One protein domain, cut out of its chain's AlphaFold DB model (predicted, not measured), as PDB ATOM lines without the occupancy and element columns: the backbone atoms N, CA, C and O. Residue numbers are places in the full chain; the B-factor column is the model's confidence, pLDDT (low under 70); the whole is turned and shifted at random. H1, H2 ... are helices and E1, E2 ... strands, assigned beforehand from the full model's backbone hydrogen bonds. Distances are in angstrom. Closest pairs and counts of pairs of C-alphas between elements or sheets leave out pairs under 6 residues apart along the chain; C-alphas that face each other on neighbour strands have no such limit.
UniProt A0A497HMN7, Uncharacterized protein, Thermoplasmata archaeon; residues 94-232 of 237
ATOM      1  N   GLY A  94      62.433 118.936  10.240       38.78
ATOM      2  CA  GLY A  94      63.221 117.707  10.061       38.78
ATOM      3  C   GLY A  94      64.613 117.893   9.454       38.78
ATOM      4  O   GLY A  94      64.953 117.289   8.448       38.78
ATOM      5  N   LYS A  95      65.438 118.721  10.085       40.62
ATOM      6  CA  LYS A  95      66.788 119.116   9.696       40.62
ATOM      7  C   LYS A  95      67.718 118.817  10.855       40.62
ATOM      8  O   LYS A  95      68.413 119.692  11.368       40.62
ATOM      9  N   PHE A  96      67.697 117.569  11.295       42.78
ATOM     10  CA  PHE A  96      68.713 117.082  12.205       42.78
ATOM     11  C   PHE A  96      69.889 116.560  11.418       42.78
ATOM     12  O   PHE A  96      69.752 115.931  10.368       42.78
ATOM     13  N   LEU A  97      71.053 116.823  11.975       48.09
ATOM     14  CA  LEU A  97      72.284 116.196  11.575       48.09
ATOM     15  C   LEU A  97      72.680 115.278  12.725       48.09
ATOM     16  O   LEU A  97      73.156 115.749  13.758       48.09
ATOM     17  N   PHE A  98      72.429 113.981  12.558       49.53
ATOM     18  CA  PHE A  98      72.903 112.984  13.505       49.53
ATOM     19  C   PHE A  98      74.401 112.773  13.281       49.53
ATOM     20  O   PHE A  98      74.837 112.407  12.189       49.53
ATOM     21  N   LEU A  99      75.193 113.054  14.313       50.00
ATOM     22  CA  LEU A  99      76.632 112.833  14.311       50.00
ATOM     23  C   LEU A  99      76.981 111.862  15.428       50.00
ATOM     24  O   LEU A  99      76.875 112.235  16.600       50.00
ATOM     25  N   PRO A 100      77.418 110.640  15.091       48.38
ATOM     26  CA  PRO A 100      77.781 109.661  16.098       48.38
ATOM     27  C   PRO A 100      79.013 110.120  16.887       48.38
ATOM     28  O   PRO A 100      79.736 111.050  16.505       48.38
ATOM     29  N   ARG A 101      79.289 109.442  18.009       35.44
ATOM     30  CA  ARG A 101      80.476 109.717  18.835       35.44
ATOM     31  C   ARG A 101      81.749 109.682  17.979       35.44
ATOM     32  O   ARG A 101      82.011 108.723  17.264       35.44
ATOM     33  N   GLY A 102      82.548 110.746  18.069       37.16
ATOM     34  CA  GLY A 102      83.760 110.925  17.259       37.16
ATOM     35  C   GLY A 102      83.542 111.685  15.947       37.16
ATOM     36  O   GLY A 102      84.523 112.030  15.286       37.16
ATOM     37  N   GLY A 103      82.291 112.009  15.601       49.97
ATOM     38  CA  GLY A 103      81.966 112.911  14.507       49.97
ATOM     39  C   GLY A 103      82.557 114.308  14.728       49.97
ATOM     40  O   GLY A 103      82.500 114.860  15.829       49.97
ATOM     41  N   ARG A 104      83.157 114.895  13.689       47.53
ATOM     42  CA  ARG A 104      83.720 116.253  13.714       47.53
ATOM     43  C   ARG A 104      83.042 117.103  12.652       47.53
ATOM     44  O   ARG A 104      83.103 116.771  11.471       47.53
ATOM     45  N   ILE A 105      82.467 118.228  13.071       59.88
ATOM     46  CA  ILE A 105      82.012 119.284  12.162       59.88
ATOM     47  C   ILE A 105      83.009 120.433  12.224       59.88
ATOM     48  O   ILE A 105      83.373 120.918  13.293       59.88
ATOM     49  N   SER A 106      83.435 120.873  11.055       53.31
ATOM     50  CA  SER A 106      84.133 122.133  10.835       53.31
ATOM     51  C   SER A 106      83.363 122.938   9.793       53.31
ATOM     52  O   SER A 106      82.503 122.393   9.107       53.31
ATOM     53  N   SER A 107      83.710 124.210   9.615       58.53
ATOM     54  CA  SER A 107      83.099 125.075   8.594       58.53
ATOM     55  C   SER A 107      83.227 124.561   7.149       58.53
ATOM     56  O   SER A 107      82.572 125.099   6.263       58.53
ATOM     57  N   GLN A 108      84.075 123.558   6.891       63.88
ATOM     58  CA  GLN A 108      84.341 123.030   5.547       63.88
ATOM     59  C   GLN A 108      84.143 121.517   5.423       63.88
ATOM     60  O   GLN A 108      84.139 120.992   4.309       63.88
ATOM     61  N   ARG A 109      84.037 120.792   6.541       66.62
ATOM     62  CA  ARG A 109      84.050 119.326   6.537       66.62
ATOM     63  C   ARG A 109      83.241 118.750   7.686       66.62
ATOM     64  O   ARG A 109      83.471 119.117   8.841       66.62
ATOM     65  N   LEU A 110      82.393 117.793   7.342       73.75
ATOM     66  CA  LEU A 110      81.727 116.869   8.240       73.75
ATOM     67  C   LEU A 110      82.420 115.510   8.139       73.75
ATOM     68  O   LEU A 110      82.538 114.954   7.052       73.75
ATOM     69  N   THR A 111      82.911 114.977   9.253       72.06
ATOM     70  CA  THR A 111      83.536 113.651   9.289       72.06
ATOM     71  C   THR A 111      82.871 112.795  10.348       72.06
ATOM     72  O   THR A 111      82.746 113.250  11.478       72.06
ATOM     73  N   SER A 112      82.485 111.573   9.999       75.50
ATOM     74  CA  SER A 112      81.897 110.590  10.908       75.50
ATOM     75  C   SER A 112      82.644 109.259  10.791       75.50
ATOM     76  O   SER A 112      82.931 108.845   9.670       75.50
ATOM     77  N   PRO A 113      82.984 108.579  11.903       70.94
ATOM     78  CA  PRO A 113      83.571 107.239  11.856       70.94
ATOM     79  C   PRO A 113      82.555 106.149  11.488       70.94
ATOM     80  O   PRO A 113      82.962 105.069  11.078       70.94
ATOM     81  N   GLY A 114      81.260 106.421  11.645       73.38
ATOM     82  CA  GLY A 114      80.175 105.516  11.281       73.38
ATOM     83  C   GLY A 114      79.251 106.146  10.250       73.38
ATOM     84  O   GLY A 114      79.581 107.172   9.655       73.38
ATOM     85  N   ASP A 115      78.084 105.542  10.095       76.94
ATOM     86  CA  ASP A 115      77.081 105.933   9.114       76.94
ATOM     87  C   ASP A 115      76.615 107.393   9.288       76.94
ATOM     88  O   ASP A 115      76.599 107.938  10.396       76.94
ATOM     89  N   VAL A 116      76.260 108.052   8.181       80.94
ATOM     90  CA  VAL A 116      75.771 109.442   8.170       80.94
ATOM     91  C   VAL A 116      74.410 109.499   7.500       80.94
ATOM     92  O   VAL A 116      74.263 109.091   6.350       80.94
ATOM     93  N   VAL A 117      73.439 110.090   8.195       80.00
ATOM     94  CA  VAL A 117      72.102 110.345   7.657       80.00
ATOM     95  C   VAL A 117      71.873 111.847   7.575       80.00
ATOM     96  O   VAL A 117      71.899 112.557   8.581       80.00
ATOM     97  N   ILE A 118      71.655 112.336   6.358       81.44
ATOM     98  CA  ILE A 118      71.249 113.711   6.086       81.44
ATOM     99  C   ILE A 118      69.726 113.714   5.974       81.44
ATOM    100  O   ILE A 118      69.165 113.030   5.116       81.44
ATOM    101  N   GLY A 119      69.057 114.451   6.862       73.44
ATOM    102  CA  GLY A 119      67.598 114.553   6.899       73.44
ATOM    103  C   GLY A 119      66.983 115.167   5.629       73.44
ATOM    104  O   GLY A 119      67.695 115.773   4.823       73.44
ATOM    105  N   PRO A 120      65.665 115.005   5.430       75.62
ATOM    106  CA  PRO A 120      64.965 115.580   4.286       75.62
ATOM    107  C   PRO A 120      65.021 117.115   4.310       75.62
ATOM    108  O   PRO A 120      65.027 117.735   5.374       75.62
ATOM    109  N   GLU A 121      65.098 117.747   3.136       74.88
ATOM    110  CA  GLU A 121      65.196 119.214   2.974       74.88
ATOM    111  C   GLU A 121      66.355 119.880   3.754       74.88
ATOM    112  O   GLU A 121      66.374 121.103   3.987       74.88
ATOM    113  N   ALA A 122      67.335 119.088   4.192       72.44
ATOM    114  CA  ALA A 122      68.515 119.585   4.869       72.44
ATOM    115  C   ALA A 122      69.465 120.233   3.858       72.44
ATOM    116  O   ALA A 122      69.638 119.755   2.739       72.44
ATOM    117  N   LYS A 123      70.108 121.325   4.276       75.19
ATOM    118  CA  LYS A 123      71.120 122.023   3.483       75.19
ATOM    119  C   LYS A 123      72.466 121.880   4.175       75.19
ATOM    120  O   LYS A 123      72.662 122.438   5.254       75.19
ATOM    121  N   ILE A 124      73.379 121.139   3.562       76.31
ATOM    122  CA  ILE A 124      74.718 120.901   4.099       76.31
ATOM    123  C   ILE A 124      75.725 121.722   3.306       76.31
ATOM    124  O   ILE A 124      75.719 121.708   2.079       76.31
ATOM    125  N   VAL A 125      76.599 122.435   4.010       75.81
ATOM    126  CA  VAL A 125      77.717 123.169   3.413       75.81
ATOM    127  C   VAL A 125      79.016 122.555   3.916       75.81
ATOM    128  O   VAL A 125      79.261 122.525   5.121       75.81
ATOM    129  N   GLY A 126      79.837 122.063   2.990       71.69
ATOM    130  CA  GLY A 126      81.089 121.368   3.279       71.69
ATOM    131  C   GLY A 126      81.092 119.914   2.808       71.69
ATOM    132  O   GLY A 126      80.056 119.332   2.490       71.69
ATOM    133  N   SER A 127      82.287 119.324   2.749       80.50
ATOM    134  CA  SER A 127      82.452 117.930   2.327       80.50
ATOM    135  C   SER A 127      82.013 116.963   3.425       80.50
ATOM    136  O   SER A 127      82.389 117.138   4.586       80.50
ATOM    137  N   VAL A 128      81.281 115.917   3.051       83.81
ATOM    138  CA  VAL A 128      80.837 114.840   3.945       83.81
ATOM    139  C   VAL A 128      81.777 113.654   3.777       83.81
ATOM    140  O   VAL A 128      81.965 113.170   2.668       83.81
ATOM    141  N   VAL A 129      82.387 113.194   4.867       86.50
ATOM    142  CA  VAL A 129      83.280 112.030   4.884       86.50
ATOM    143  C   VAL A 129      82.786 111.050   5.943       86.50
ATOM    144  O   VAL A 129      82.826 111.357   7.133       86.50
ATOM    145  N   SER A 130      82.327 109.881   5.515       85.44
ATOM    146  CA  SER A 130      81.811 108.824   6.385       85.44
ATOM    147  C   SER A 130      82.720 107.599   6.343       85.44
ATOM    148  O   SER A 130      83.125 107.162   5.266       85.44
ATOM    149  N   GLY A 131      83.033 107.053   7.519       82.31
ATOM    150  CA  GLY A 131      83.673 105.746   7.681       82.31
ATOM    151  C   GLY A 131      82.716 104.568   7.480       82.31
ATOM    152  O   GLY A 131      83.176 103.432   7.445       82.31
ATOM    153  N   GLY A 132      81.416 104.838   7.332       84.69
ATOM    154  CA  GLY A 132      80.391 103.873   6.938       84.69
ATOM    155  C   GLY A 132      79.643 104.341   5.689       84.69
ATOM    156  O   GLY A 132      80.221 104.980   4.801       84.69
ATOM    157  N   SER A 133      78.348 104.050   5.639       86.12
ATOM    158  CA  SER A 133      77.453 104.451   4.558       86.12
ATOM    159  C   SER A 133      76.947 105.893   4.735       86.12
ATOM    160  O   SER A 133      76.984 106.466   5.830       86.12
ATOM    161  N   VAL A 134      76.500 106.524   3.647       89.81
ATOM    162  CA  VAL A 134      75.893 107.867   3.658       89.81
ATOM    163  C   VAL A 134      74.518 107.814   3.013       89.81
ATOM    164  O   VAL A 134      74.394 107.440   1.849       89.81
ATOM    165  N   VAL A 135      73.497 108.263   3.738       88.94
ATOM    166  CA  VAL A 135      72.135 108.410   3.220       88.94
ATOM    167  C   VAL A 135      71.770 109.881   3.153       88.94
ATOM    168  O   VAL A 135      71.827 110.602   4.151       88.94
ATOM    169  N   VAL A 136      71.373 110.328   1.968       89.75
ATOM    170  CA  VAL A 136      70.895 111.682   1.708       89.75
ATOM    171  C   VAL A 136      69.412 111.609   1.393       89.75
ATOM    172  O   VAL A 136      69.026 111.115   0.335       89.75
ATOM    173  N   ASN A 137      68.577 112.059   2.329       87.44
ATOM    174  CA  ASN A 137      67.126 111.961   2.205       87.44
ATOM    175  C   ASN A 137      66.538 112.984   1.227       87.44
ATOM    176  O   ASN A 137      67.229 113.834   0.672       87.44
ATOM    177  N   GLU A 138      65.235 112.856   0.990       86.00
ATOM    178  CA  GLU A 138      64.520 113.599  -0.043       86.00
ATOM    179  C   GLU A 138      64.704 115.112   0.035       86.00
ATOM    180  O   GLU A 138      64.690 115.705   1.113       86.00
ATOM    181  N   ALA A 139      64.844 115.737  -1.137       82.62
ATOM    182  CA  ALA A 139      64.972 117.187  -1.294       82.62
ATOM    183  C   ALA A 139      66.142 117.830  -0.515       82.62
ATOM    184  O   ALA A 139      66.190 119.053  -0.375       82.62
ATOM    185  N   ALA A 140      67.092 117.038  -0.012       81.88
ATOM    186  CA  ALA A 140      68.288 117.559   0.630       81.88
ATOM    187  C   ALA A 140      69.292 118.094  -0.405       81.88
ATOM    188  O   ALA A 140      69.420 117.577  -1.521       81.88
ATOM    189  N   GLU A 141      70.025 119.132  -0.011       84.31
ATOM    190  CA  GLU A 141      70.986 119.845  -0.847       84.31
ATOM    191  C   GLU A 141      72.366 119.850  -0.174       84.31
ATOM    192  O   GLU A 141      72.530 120.337   0.949       84.31
ATOM    193  N   VAL A 142      73.376 119.314  -0.859       86.19
ATOM    194  CA  VAL A 142      74.748 119.196  -0.349       86.19
ATOM    195  C   VAL A 142      75.692 120.048  -1.193       86.19
ATOM    196  O   VAL A 142      75.922 119.774  -2.368       86.19
ATOM    197  N   PHE A 143      76.273 121.076  -0.578       83.12
ATOM    198  CA  PHE A 143      77.309 121.931  -1.156       83.12
ATOM    199  C   PHE A 143      78.694 121.426  -0.765       83.12
ATOM    200  O   PHE A 143      79.334 121.949   0.151       83.12
ATOM    201  N   GLY A 144      79.147 120.393  -1.466       82.06
ATOM    202  CA  GLY A 144      80.443 119.764  -1.255       82.06
ATOM    203  C   GLY A 144      80.461 118.326  -1.754       82.06
ATOM    204  O   GLY A 144      79.434 117.771  -2.137       82.06
ATOM    205  N   SER A 145      81.647 117.722  -1.745       89.81
ATOM    206  CA  SER A 145      81.807 116.312  -2.102       89.81
ATOM    207  C   SER A 145      81.354 115.383  -0.975       89.81
ATOM    208  O   SER A 145      81.558 115.684   0.205       89.81
ATOM    209  N   ILE A 146      80.790 114.237  -1.344       92.44
ATOM    210  CA  ILE A 146      80.388 113.156  -0.443       92.44
ATOM    211  C   ILE A 146      81.357 111.995  -0.645       92.44
ATOM    212  O   ILE A 146      81.545 111.539  -1.770       92.44
ATOM    213  N   ARG A 147      81.956 111.507   0.440       93.25
ATOM    214  CA  ARG A 147      82.793 110.308   0.450       93.25
ATOM    215  C   ARG A 147      82.300 109.328   1.509       93.25
ATOM    216  O   ARG A 147      82.198 109.702   2.678       93.25
ATOM    217  N   ALA A 148      82.063 108.088   1.103       93.12
ATOM    218  CA  ALA A 148      81.701 106.981   1.978       93.12
ATOM    219  C   ALA A 148      82.663 105.801   1.787       93.12
ATOM    220  O   ALA A 148      83.069 105.477   0.668       93.12
ATOM    221  N   GLU A 149      83.021 105.148   2.886       92.19
ATOM    222  CA  GLU A 149      83.806 103.908   2.863       92.19
ATOM    223  C   GLU A 149      82.945 102.675   2.545       92.19
ATOM    224  O   GLU A 149      83.482 101.651   2.131       92.19
ATOM    225  N   GLU A 150      81.623 102.782   2.679       91.94
ATOM    226  CA  GLU A 150      80.659 101.765   2.253       91.94
ATOM    227  C   GLU A 150      79.777 102.314   1.120       91.94
ATOM    228  O   GLU A 150      80.301 102.686   0.067       91.94
ATOM    229  N   ASP A 151      78.457 102.366   1.313       92.88
ATOM    230  CA  ASP A 151      77.484 102.714   0.285       92.88
ATOM    231  C   ASP A 151      77.054 104.188   0.373       92.88
ATOM    232  O   ASP A 151      77.058 104.804   1.441       92.88
ATOM    233  N   VAL A 152      76.633 104.760  -0.756       94.56
ATOM    234  CA  VAL A 152      75.973 106.074  -0.799       94.56
ATOM    235  C   VAL A 152      74.572 105.904  -1.362       94.56
ATOM    236  O   VAL A 152      74.403 105.352  -2.446       94.56
ATOM    237  N   ILE A 153      73.569 106.413  -0.652       93.00
ATOM    238  CA  ILE A 153      72.168 106.397  -1.077       93.00
ATOM    239  C   ILE A 153      71.685 107.841  -1.193       93.00
ATOM    240  O   ILE A 153      71.589 108.555  -0.197       93.00
ATOM    241  N   LEU A 154      71.371 108.275  -2.409       92.81
ATOM    242  CA  LEU A 154      70.786 109.580  -2.700       92.81
ATOM    243  C   LEU A 154      69.302 109.386  -3.010       92.81
ATOM    244  O   LEU A 154      68.967 108.778  -4.024       92.81
ATOM    245  N   ARG A 155      68.411 109.881  -2.143       91.75
ATOM    246  CA  ARG A 155      66.959 109.774  -2.344       91.75
ATOM    247  C   ARG A 155      66.443 110.809  -3.351       91.75
ATOM    248  O   ARG A 155      67.197 111.588  -3.942       91.75
ATOM    249  N   LYS A 156      65.124 110.813  -3.543       90.25
ATOM    250  CA  LYS A 156      64.461 111.611  -4.572       90.25
ATOM    251  C   LYS A 156      64.704 113.104  -4.414       90.25
ATOM    252  O   LYS A 156      64.721 113.636  -3.304       90.25
ATOM    253  N   ASN A 157      64.823 113.797  -5.542       89.31
ATOM    254  CA  ASN A 157      65.009 115.252  -5.601       89.31
ATOM    255  C   ASN A 157      66.246 115.770  -4.844       89.31
ATOM    256  O   ASN A 157      66.310 116.953  -4.514       89.31
ATOM    257  N   THR A 158      67.218 114.910  -4.543       91.25
ATOM    258  CA  THR A 158      68.461 115.347  -3.907       91.25
ATOM    259  C   THR A 158      69.313 116.145  -4.881       91.25
ATOM    260  O   THR A 158      69.321 115.890  -6.089       91.25
ATOM    261  N   VAL A 159      70.040 117.129  -4.361       90.75
ATOM    262  CA  VAL A 159      70.963 117.939  -5.155       90.75
ATOM    263  C   VAL A 159      72.341 117.910  -4.513       90.75
ATOM    264  O   VAL A 159      72.512 118.312  -3.365       90.75
ATOM    265  N   VAL A 160      73.340 117.452  -5.260       93.00
ATOM    266  CA  VAL A 160      74.734 117.405  -4.810       93.00
ATOM    267  C   VAL A 160      75.584 118.292  -5.711       93.00
ATOM    268  O   VAL A 160      75.730 118.037  -6.905       93.00
ATOM    269  N   HIS A 161      76.163 119.338  -5.132       90.31
ATOM    270  CA  HIS A 161      77.103 120.251  -5.781       90.31
ATOM    271  C   HIS A 161      78.544 119.830  -5.484       90.31
ATOM    272  O   HIS A 161      79.279 120.516  -4.770       90.31
ATOM    273  N   GLY A 162      78.934 118.670  -6.000       89.94
ATOM    274  CA  GLY A 162      80.252 118.103  -5.772       89.94
ATOM    275  C   GLY A 162      80.370 116.678  -6.287       89.94
ATOM    276  O   GLY A 162      79.469 116.153  -6.940       89.94
ATOM    277  N   GLU A 163      81.513 116.071  -5.989       93.12
ATOM    278  CA  GLU A 163      81.803 114.683  -6.339       93.12
ATOM    279  C   GLU A 163      81.158 113.727  -5.332       93.12
ATOM    280  O   GLU A 163      81.099 114.022  -4.136       93.12
ATOM    281  N   VAL A 164      80.698 112.572  -5.806       95.38
ATOM    282  CA  VAL A 164      80.162 111.497  -4.965       95.38
ATOM    283  C   VAL A 164      81.063 110.283  -5.118       95.38
ATOM    284  O   VAL A 164      81.195 109.744  -6.210       95.38
ATOM    285  N   GLU A 165      81.683 109.848  -4.030       95.19
ATOM    286  CA  GLU A 165      82.602 108.715  -4.016       95.19
ATOM    287  C   GLU A 165      82.175 107.705  -2.948       95.19
ATOM    288  O   GLU A 165      82.041 108.043  -1.771       95.19
ATOM    289  N   ALA A 166      81.989 106.457  -3.357       94.69
ATOM    290  CA  ALA A 166      81.732 105.329  -2.473       94.69
ATOM    291  C   ALA A 166      82.711 104.200  -2.803       94.69
ATOM    292  O   ALA A 166      83.004 103.964  -3.975       94.69
ATOM    293  N   ARG A 167      83.206 103.461  -1.805       92.50
ATOM    294  CA  ARG A 167      83.902 102.189  -2.097       92.50
ATOM    295  C   ARG A 167      82.925 101.047  -2.360       92.50
ATOM    296  O   ARG A 167      83.285 100.068  -3.008       92.50
ATOM    297  N   GLY A 168      81.708 101.161  -1.844       92.06
ATOM    298  CA  GLY A 168      80.604 100.253  -2.096       92.06
ATOM    299  C   GLY A 168      79.764 100.689  -3.292       92.06
ATOM    300  O   GLY A 168      80.265 101.103  -4.340       92.06
ATOM    301  N   GLU A 169      78.461 100.538  -3.148       92.75
ATOM    302  CA  GLU A 169      77.466 100.864  -4.155       92.75
ATOM    303  C   GLU A 169      76.945 102.298  -3.994       92.75
ATOM    304  O   GLU A 169      76.670 102.757  -2.885       92.75
ATOM    305  N   VAL A 170      76.756 102.988  -5.119       94.31
ATOM    306  CA  VAL A 170      76.080 104.288  -5.175       94.31
ATOM    307  C   VAL A 170      74.682 104.078  -5.744       94.31
ATOM    308  O   VAL A 170      74.542 103.728  -6.916       94.31
ATOM    309  N   LEU A 171      73.655 104.307  -4.929       92.38
ATOM    310  CA  LEU A 171      72.259 104.310  -5.359       92.38
ATOM    311  C   LEU A 171      71.762 105.737  -5.501       92.38
ATOM    312  O   LEU A 171      71.851 106.533  -4.568       92.38
ATOM    313  N   ILE A 172      71.216 106.036  -6.672       91.75
ATOM    314  CA  ILE A 172      70.692 107.348  -7.014       91.75
ATOM    315  C   ILE A 172      69.229 107.184  -7.411       91.75
ATOM    316  O   ILE A 172      68.913 106.545  -8.416       91.75
ATOM    317  N   ASP A 173      68.350 107.725  -6.576       89.69
ATOM    318  CA  ASP A 173      66.906 107.699  -6.759       89.69
ATOM    319  C   ASP A 173      66.429 108.859  -7.654       89.69
ATOM    320  O   ASP A 173      67.172 109.758  -8.059       89.69
ATOM    321  N   SER A 174      65.137 108.827  -7.941       88.25
ATOM    322  CA  SER A 174      64.429 109.622  -8.928       88.25
ATOM    323  C   SER A 174      64.637 111.125  -8.774       88.25
ATOM    324  O   SER A 174      64.598 111.687  -7.679       88.25
ATOM    325  N   ALA A 175      64.815 111.808  -9.900       87.44
ATOM    326  CA  ALA A 175      65.013 113.251  -9.999       87.44
ATOM    327  C   ALA A 175      66.208 113.816  -9.200       87.44
ATOM    328  O   ALA A 175      66.279 115.031  -8.981       87.44
ATOM    329  N   ALA A 176      67.161 112.980  -8.779       89.56
ATOM    330  CA  ALA A 176      68.398 113.453  -8.174       89.56
ATOM    331  C   ALA A 176      69.283 114.181  -9.205       89.56
ATOM    332  O   ALA A 176      69.341 113.827 -10.390       89.56
ATOM    333  N   ARG A 177      69.988 115.220  -8.749       92.62
ATOM    334  CA  ARG A 177      70.905 116.025  -9.567       92.62
ATOM    335  C   ARG A 177      72.286 116.068  -8.939       92.62
ATOM    336  O   ARG A 177      72.450 116.569  -7.831       92.62
ATOM    337  N   ILE A 178      73.290 115.624  -9.683       94.75
ATOM    338  CA  ILE A 178      74.681 115.604  -9.231       94.75
ATOM    339  C   ILE A 178      75.513 116.463 -10.179       94.75
ATOM    340  O   ILE A 178      75.639 116.178 -11.371       94.75
ATOM    341  N   GLN A 179      76.080 117.540  -9.647       92.44
ATOM    342  CA  GLN A 179      76.967 118.453 -10.361       92.44
ATOM    343  C   GLN A 179      78.430 118.114 -10.064       92.44
ATOM    344  O   GLN A 179      79.165 118.914  -9.490       92.44
ATOM    345  N   GLY A 180      78.842 116.911 -10.451       90.69
ATOM    346  CA  GLY A 180      80.198 116.412 -10.260       90.69
ATOM    347  C   GLY A 180      80.350 114.978 -10.748       90.69
ATOM    348  O   GLY A 180      79.414 114.396 -11.304       90.69
ATOM    349  N   ASP A 181      81.549 114.434 -10.565       93.88
ATOM    350  CA  ASP A 181      81.854 113.046 -10.898       93.88
ATOM    351  C   ASP A 181      81.281 112.103  -9.831       93.88
ATOM    352  O   ASP A 181      81.223 112.436  -8.646       93.88
ATOM    353  N   VAL A 182      80.854 110.917 -10.257       95.19
ATOM    354  CA  VAL A 182      80.325 109.867  -9.384       95.19
ATOM    355  C   VAL A 182      81.196 108.629  -9.541       95.19
ATOM    356  O   VAL A 182      81.331 108.098 -10.646       95.19
ATOM    357  N   ALA A 183      81.777 108.165  -8.442       94.38
ATOM    358  CA  ALA A 183      82.632 106.993  -8.382       94.38
ATOM    359  C   ALA A 183      82.088 105.973  -7.374       94.38
ATOM    360  O   ALA A 183      81.723 106.329  -6.254       94.38
ATOM    361  N   GLY A 184      82.045 104.707  -7.777       93.19
ATOM    362  CA  GLY A 184      81.546 103.604  -6.961       93.19
ATOM    363  C   GLY A 184      82.073 102.257  -7.439       93.19
ATOM    364  O   GLY A 184      82.576 102.143  -8.557       93.19
ATOM    365  N   ARG A 185      81.905 101.204  -6.642       92.25
ATOM    366  CA  ARG A 185      82.070  99.827  -7.132       92.25
ATOM    367  C   ARG A 185      80.949  99.483  -8.109       92.25
ATOM    368  O   ARG A 185      81.218  99.076  -9.232       92.25
ATOM    369  N   LEU A 186      79.704  99.740  -7.719       90.12
ATOM    370  CA  LEU A 186      78.504  99.569  -8.539       90.12
ATOM    371  C   LEU A 186      77.675 100.852  -8.458       90.12
ATOM    372  O   LEU A 186      77.528 101.410  -7.374       90.12
ATOM    373  N   ILE A 187      77.152 101.337  -9.584       93.00
ATOM    374  CA  ILE A 187      76.287 102.523  -9.593       93.00
ATOM    375  C   ILE A 187      74.911 102.118 -10.108       93.00
ATOM    376  O   ILE A 187      74.783 101.726 -11.266       93.00
ATOM    377  N   ARG A 188      73.886 102.246  -9.265       90.88
ATOM    378  CA  ARG A 188      72.477 102.089  -9.642       90.88
ATOM    379  C   ARG A 188      71.835 103.464  -9.696       90.88
ATOM    380  O   ARG A 188      71.793 104.155  -8.683       90.88
ATOM    381  N   ALA A 189      71.332 103.865 -10.853       89.38
ATOM    382  CA  ALA A 189      70.669 105.155 -11.014       89.38
ATOM    383  C   ALA A 189      69.305 104.987 -11.675       89.38
ATOM    384  O   ALA A 189      69.133 104.160 -12.573       89.38
ATOM    385  N   THR A 190      68.329 105.784 -11.262       87.88
ATOM    386  CA  THR A 190      67.058 105.864 -11.981       87.88
ATOM    387  C   THR A 190      67.222 106.622 -13.299       87.88
ATOM    388  O   THR A 190      68.104 107.468 -13.461       87.88
ATOM    389  N   GLN A 191      66.361 106.330 -14.274       84.00
ATOM    390  CA  GLN A 191      66.452 106.891 -15.633       84.00
ATOM    391  C   GLN A 191      66.319 108.422 -15.718       84.00
ATOM    392  O   GLN A 191      66.722 109.024 -16.710       84.00
ATOM    393  N   ASP A 192      65.728 109.046 -14.709       86.75
ATOM    394  CA  ASP A 192      65.473 110.482 -14.600       86.75
ATOM    395  C   ASP A 192      66.544 111.231 -13.781       86.75
ATOM    396  O   ASP A 192      66.438 112.442 -13.576       86.75
ATOM    397  N   THR A 193      67.588 110.525 -13.341       87.38
ATOM    398  CA  THR A 193      68.748 111.117 -12.669       87.38
ATOM    399  C   THR A 193      69.561 111.977 -13.642       87.38
ATOM    400  O   THR A 193      69.842 111.576 -14.774       87.38
ATOM    401  N   ILE A 194      70.014 113.151 -13.188       90.00
ATOM    402  CA  ILE A 194      70.880 114.044 -13.970       90.00
ATOM    403  C   ILE A 194      72.264 114.112 -13.321       90.00
ATOM    404  O   ILE A 194      72.420 114.680 -12.242       90.00
ATOM    405  N   VAL A 195      73.282 113.600 -14.015       93.00
ATOM    406  CA  VAL A 195      74.691 113.698 -13.600       93.00
ATOM    407  C   VAL A 195      75.456 114.537 -14.619       93.00
ATOM    408  O   VAL A 195      75.568 114.159 -15.782       93.00
ATOM    409  N   SER A 196      75.978 115.684 -14.186       90.00
ATOM    410  CA  SER A 196      76.725 116.619 -15.044       90.00
ATOM    411  C   SER A 196      78.233 116.321 -15.120       90.00
ATOM    412  O   SER A 196      78.976 117.099 -15.716       90.00
ATOM    413  N   GLY A 197      78.689 115.221 -14.515       89.06
ATOM    414  CA  GLY A 197      80.073 114.743 -14.544       89.06
ATOM    415  C   GLY A 197      80.212 113.331 -15.115       89.06
ATOM    416  O   GLY A 197      79.355 112.838 -15.851       89.06
ATOM    417  N   LYS A 198      81.328 112.676 -14.803       91.00
ATOM    418  CA  LYS A 198      81.641 111.309 -15.235       91.00
ATOM    419  C   LYS A 198      81.159 110.294 -14.207       91.00
ATOM    420  O   LYS A 198      81.391 110.450 -13.015       91.00
ATOM    421  N   LEU A 199      80.570 109.209 -14.700       91.88
ATOM    422  CA  LEU A 199      80.245 108.024 -13.911       91.88
ATOM    423  C   LEU A 199      81.388 107.014 -14.055       91.88
ATOM    424  O   LEU A 199      81.690 106.570 -15.166       91.88
ATOM    425  N   ARG A 200      82.035 106.658 -12.947       92.50
ATOM    426  CA  ARG A 200      83.064 105.616 -12.884       92.50
ATOM    427  C   ARG A 200      82.592 104.514 -11.945       92.50
ATOM    428  O   ARG A 200      82.578 104.700 -10.736       92.50
ATOM    429  N   ALA A 201      82.263 103.365 -12.516       92.62
ATOM    430  CA  ALA A 201      81.961 102.163 -11.758       92.62
ATOM    431  C   ALA A 201      82.976 101.059 -12.062       92.62
ATOM    432  O   ALA A 201      83.366 100.899 -13.220       92.62
ATOM    433  N   GLU A 202      83.398 100.311 -11.043       89.94
ATOM    434  CA  GLU A 202      84.320  99.177 -11.211       89.94
ATOM    435  C   GLU A 202      83.615  97.930 -11.767       89.94
ATOM    436  O   GLU A 202      84.138  97.272 -12.665       89.94
ATOM    437  N   GLU A 203      82.415  97.629 -11.271       89.81
ATOM    438  CA  GLU A 203      81.604  96.465 -11.651       89.81
ATOM    439  C   GLU A 203      80.553  96.795 -12.717       89.81
ATOM    440  O   GLU A 203      80.186  95.926 -13.508       89.81
ATOM    441  N   GLY A 204      80.089  98.045 -12.786       87.06
ATOM    442  CA  GLY A 204      79.162  98.493 -13.823       87.06
ATOM    443  C   GLY A 204      78.207  99.599 -13.385       87.06
ATOM    444  O   GLY A 204      78.156  99.994 -12.222       87.06
ATOM    445  N   VAL A 205      77.447 100.113 -14.352       90.06
ATOM    446  CA  VAL A 205      76.370 101.081 -14.117       90.06
ATOM    447  C   VAL A 205      75.054 100.440 -14.544       90.06
ATOM    448  O   VAL A 205      74.915 100.024 -15.695       90.06
ATOM    449  N   GLU A 206      74.094 100.371 -13.628       88.25
ATOM    450  CA  GLU A 206      72.755  99.837 -13.857       88.25
ATOM    451  C   GLU A 206      71.726 100.971 -13.832       88.25
ATOM    452  O   GLU A 206      71.666 101.764 -12.892       88.25
ATOM    453  N   LEU A 207      70.897 101.041 -14.875       83.81
ATOM    454  CA  LEU A 207      69.778 101.974 -14.940       83.81
ATOM    455  C   LEU A 207      68.494 101.248 -14.548       83.81
ATOM    456  O   LEU A 207      68.047 100.350 -15.264       83.81
ATOM    457  N   ILE A 208      67.902 101.651 -13.429       84.19
ATOM    458  CA  ILE A 208      66.689 101.047 -12.870       84.19
ATOM    459  C   ILE A 208      65.460 101.952 -13.082       84.19
ATOM    460  O   ILE A 208      65.598 103.164 -13.269       84.19
ATOM    461  N   PRO A 209      64.233 101.400 -13.102       76.25
ATOM    462  CA  PRO A 209      63.014 102.207 -13.147       76.25
ATOM    463  C   PRO A 209      62.858 103.077 -11.888       76.25
ATOM    464  O   PRO A 209      63.279 102.677 -10.806       76.25
ATOM    465  N   ALA A 210      62.186 104.226 -12.020       63.22
ATOM    466  CA  ALA A 210      61.925 105.178 -10.928       63.22
ATOM    467  C   ALA A 210      61.146 104.580  -9.730       63.22
ATOM    468  O   ALA A 210      61.213 105.089  -8.615       63.22
ATOM    469  N   GLU A 211      60.433 103.468  -9.936       62.25
ATOM    470  CA  GLU A 211      59.725 102.715  -8.889       62.25
ATOM    471  C   GLU A 211      60.448 101.399  -8.544       62.25
ATOM    472  O   GLU A 211      59.840 100.326  -8.480       62.25
ATOM    473  N   SER A 212      61.770 101.443  -8.363       63.25
ATOM    474  CA  SER A 212      62.517 100.250  -7.958       63.25
ATOM    475  C   SER A 212      62.377  99.993  -6.456       63.25
ATOM    476  O   SER A 212      62.820 100.786  -5.627       63.25
ATOM    477  N   LYS A 213      61.815  98.832  -6.096       63.31
ATOM    478  CA  LYS A 213      61.748  98.356  -4.701       63.31
ATOM    479  C   LYS A 213      63.127  98.115  -4.075       63.31
ATOM    480  O   LYS A 213      63.213  98.012  -2.858       63.31
ATOM    481  N   GLU A 214      64.188  98.034  -4.878       66.44
ATOM    482  CA  GLU A 214      65.551  97.771  -4.398       66.44
ATOM    483  C   GLU A 214      66.114  98.922  -3.553       66.44
ATOM    484  O   GLU A 214      66.743  98.664  -2.528       66.44
ATOM    485  N   ILE A 215      65.859 100.179  -3.944       71.50
ATOM    486  CA  ILE A 215      66.310 101.357  -3.182       71.50
ATOM    487  C   ILE A 215      65.619 101.372  -1.815       71.50
ATOM    488  O   ILE A 215      66.277 101.507  -0.786       71.50
ATOM    489  N   GLU A 216      64.305 101.149  -1.812       73.12
ATOM    490  CA  GLU A 216      63.479 101.080  -0.606       73.12
ATOM    491  C   GLU A 216      63.910  99.932   0.322       73.12
ATOM    492  O   GLU A 216      64.019 100.104   1.534       73.12
ATOM    493  N   GLU A 217      64.201  98.750  -0.228       72.56
ATOM    494  CA  GLU A 217      64.653  97.604   0.563       72.56
ATOM    495  C   GLU A 217      66.031  97.850   1.185       72.56
ATOM    496  O   GLU A 217      66.262  97.495   2.344       72.56
ATOM    497  N   LYS A 218      66.946  98.482   0.445       72.88
ATOM    498  CA  LYS A 218      68.280  98.791   0.955       72.88
ATOM    499  C   LYS A 218      68.256  99.897   2.010       72.88
ATOM    500  O   LYS A 218      68.949  99.759   3.016       72.88
ATOM    501  N   LEU A 219      67.415 100.918   1.834       74.06
ATOM    502  CA  LEU A 219      67.125 101.923   2.863       74.06
ATOM    503  C   LEU A 219      66.603 101.266   4.139       74.06
ATOM    504  O   LEU A 219      67.181 101.479   5.198       74.06
ATOM    505  N   ARG A 220      65.606 100.377   4.038       72.50
ATOM    506  CA  ARG A 220      65.084  99.644   5.204       72.50
ATOM    507  C   ARG A 220      66.152  98.810   5.899       72.50
ATOM    508  O   ARG A 220      66.210  98.791   7.120       72.50
ATOM    509  N   ARG A 221      67.000  98.101   5.144       70.69
ATOM    510  CA  ARG A 221      68.107  97.321   5.730       70.69
ATOM    511  C   ARG A 221      69.108  98.216   6.454       70.69
ATOM    512  O   ARG A 221      69.638  97.805   7.481       70.69
ATOM    513  N   PHE A 222      69.365  99.402   5.918       71.25
ATOM    514  CA  PHE A 222      70.236 100.387   6.539       71.25
ATOM    515  C   PHE A 222      69.610 100.971   7.815       71.25
ATOM    516  O   PHE A 222      70.275 100.981   8.844       71.25
ATOM    517  N   GLU A 223      68.335 101.363   7.785       65.81
ATOM    518  CA  GLU A 223      67.587 101.850   8.956       65.81
ATOM    519  C   GLU A 223      67.544 100.794  10.072       65.81
ATOM    520  O   GLU A 223      67.944 101.071  11.197       65.81
ATOM    521  N   ILE A 224      67.213  99.541   9.742       63.59
ATOM    522  CA  ILE A 224      67.267  98.416  10.695       63.59
ATOM    523  C   ILE A 224      68.696  98.204  11.225       63.59
ATOM    524  O   ILE A 224      68.896  97.847  12.385       63.59
ATOM    525  N   GLY A 225      69.709  98.388  10.375       57.88
ATOM    526  CA  GLY A 225      71.114  98.274  10.758       57.88
ATOM    527  C   GLY A 225      71.560  99.358  11.741       57.88
ATOM    528  O   GLY A 225      72.365  99.068  12.628       57.88
ATOM    529  N   LEU A 226      71.029 100.576  11.607       60.19
ATOM    530  CA  LEU A 226      71.230 101.662  12.565       60.19
ATOM    531  C   LEU A 226      70.577 101.328  13.909       60.19
ATOM    532  O   LEU A 226      71.282 101.339  14.916       60.19
ATOM    533  N   ASP A 227      69.305 100.919  13.910       53.31
ATOM    534  CA  ASP A 227      68.567 100.560  15.133       53.31
ATOM    535  C   ASP A 227      69.270  99.442  15.921       53.31
ATOM    536  O   ASP A 227      69.408  99.498  17.145       53.31
ATOM    537  N   LEU A 228      69.772  98.417  15.222       53.12
ATOM    538  CA  LEU A 228      70.518  97.331  15.859       53.12
ATOM    539  C   LEU A 228      71.848  97.821  16.440       53.12
ATOM    540  O   LEU A 228      72.183  97.456  17.567       53.12
ATOM    541  N   LYS A 229      72.617  98.639  15.706       51.84
ATOM    542  CA  LYS A 229      73.890  99.195  16.206       51.84
ATOM    543  C   LYS A 229      73.675 100.085  17.433       51.84
ATOM    544  O   LYS A 229      74.512 100.049  18.333       51.84
ATOM    545  N   GLU A 230      72.579 100.840  17.486       50.03
ATOM    546  CA  GLU A 230      72.202 101.624  18.667       50.03
ATOM    547  C   GLU A 230      71.885 100.714  19.863       50.03
ATOM    548  O   GLU A 230      72.477 100.894  20.928       50.03
ATOM    549  N   ALA A 231      71.098  99.650  19.667       44.69
ATOM    550  CA  ALA A 231      70.767  98.691  20.727       44.69
ATOM    551  C   ALA A 231      71.991  97.938  21.294       44.69
ATOM    552  O   ALA A 231      72.036  97.621  22.483       44.69
ATOM    553  N   PHE A 232      73.011  97.651  20.475       39.16
ATOM    554  CA  PHE A 232      74.246  97.010  20.954       39.16
ATOM    555  C   PHE A 232      75.157  97.960  21.742       39.16
ATOM    556  O   PHE A 232      75.903  97.499  22.604       39.16
TER     557      PHE A 232
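AT A GLANCE: This is residues 94 to 232 of the 237 residues of an uncharacterized protein of Thermoplasmata archaeon (UniProt A0A497HMN7). The backbone winds in stacked turns as a three-sided solenoid, and one long helix, H1, runs back along the outside of the stack, only grazing it. One wall holds E1, E4, E7, E9 and the first parts of E11 and E12; a second holds E2, E5, E8, E10 and the later parts of E11 and E12; the third holds E3, E6 and short unnamed pairings. The printed part has 139 residues with twelve named strands, E1 to E12, then H1; neighbour strands are parallel, and the class is mixed, helices and strands. The whole is compact, with a radius of gyration of the C-alphas of 13.7 A and spans of 36 by 31 by 29 A.

HOW THE PARTS SIT: E1, residues 109 to 112, is the parallel neighbour of E4, residues 127 to 130, with N 110 and O 127 within hydrogen-bond range at 2.8 A. E7, residues 146 to 148, lies on the other side of E4, with N 130 and O 147 at 2.8 A. E9, residues 164 to 166, is the next parallel neighbour, with N 148 and O 165 at 2.9 A. E2, residues 116 to 118, E5, residues 134 to 136, E8, residues 152 to 154, and E10, residues 169 to 172, are likewise parallel neighbours in turn, with N 118 and O 135 at 2.8 A, N 136 and O 153 at 2.8 A, and N 152 and O 169 at 2.9 A. E11, residues 182 to 190, bends by 123 degrees at residue 185; E9 and E10 lie on one side of it, with N 183 and O 164 at 2.8 A and N 170 and O 186 at 2.9 A. E12, residues 199 to 208, lies on the other side, with N 203 and O 185 at 2.8 A. This branched sheet is twisted. E3, residues 123 to 125, and E6, residues 141 to 143, form a second, parallel sheet, with N 143 and O 124 at 2.8 A. E3 runs on into E4 at 99 degrees. H1, residues 213 to 232, only grazes the branched sheet with its residues 214 to 223; the closest C-alphas of E10 and H1, those of Leu 171 and Ile 215, are 7.0 A apart. In H1 every O i to N i+4 pair is within hydrogen-bond range.

IN THESE COORDINATES: E1 begins at C-alpha 109 (84.050, 119.326, 6.537). E11 measures 14.1 A from first to last C-alpha, and E12 15.3 A. H1 measures 28.6 A and ends at C-alpha 232 (74.246, 97.010, 20.954).

THE WHOLE: The two C-alphas farthest apart, those of Ser 196 and Phe 232, are 41.1 A apart. The printed part has no cut, and no link is long. Residues 227 to 232 of H1 stand free. The pLDDT is under 70 at residues 94 to 109, 210 to 214 and 223 to 232.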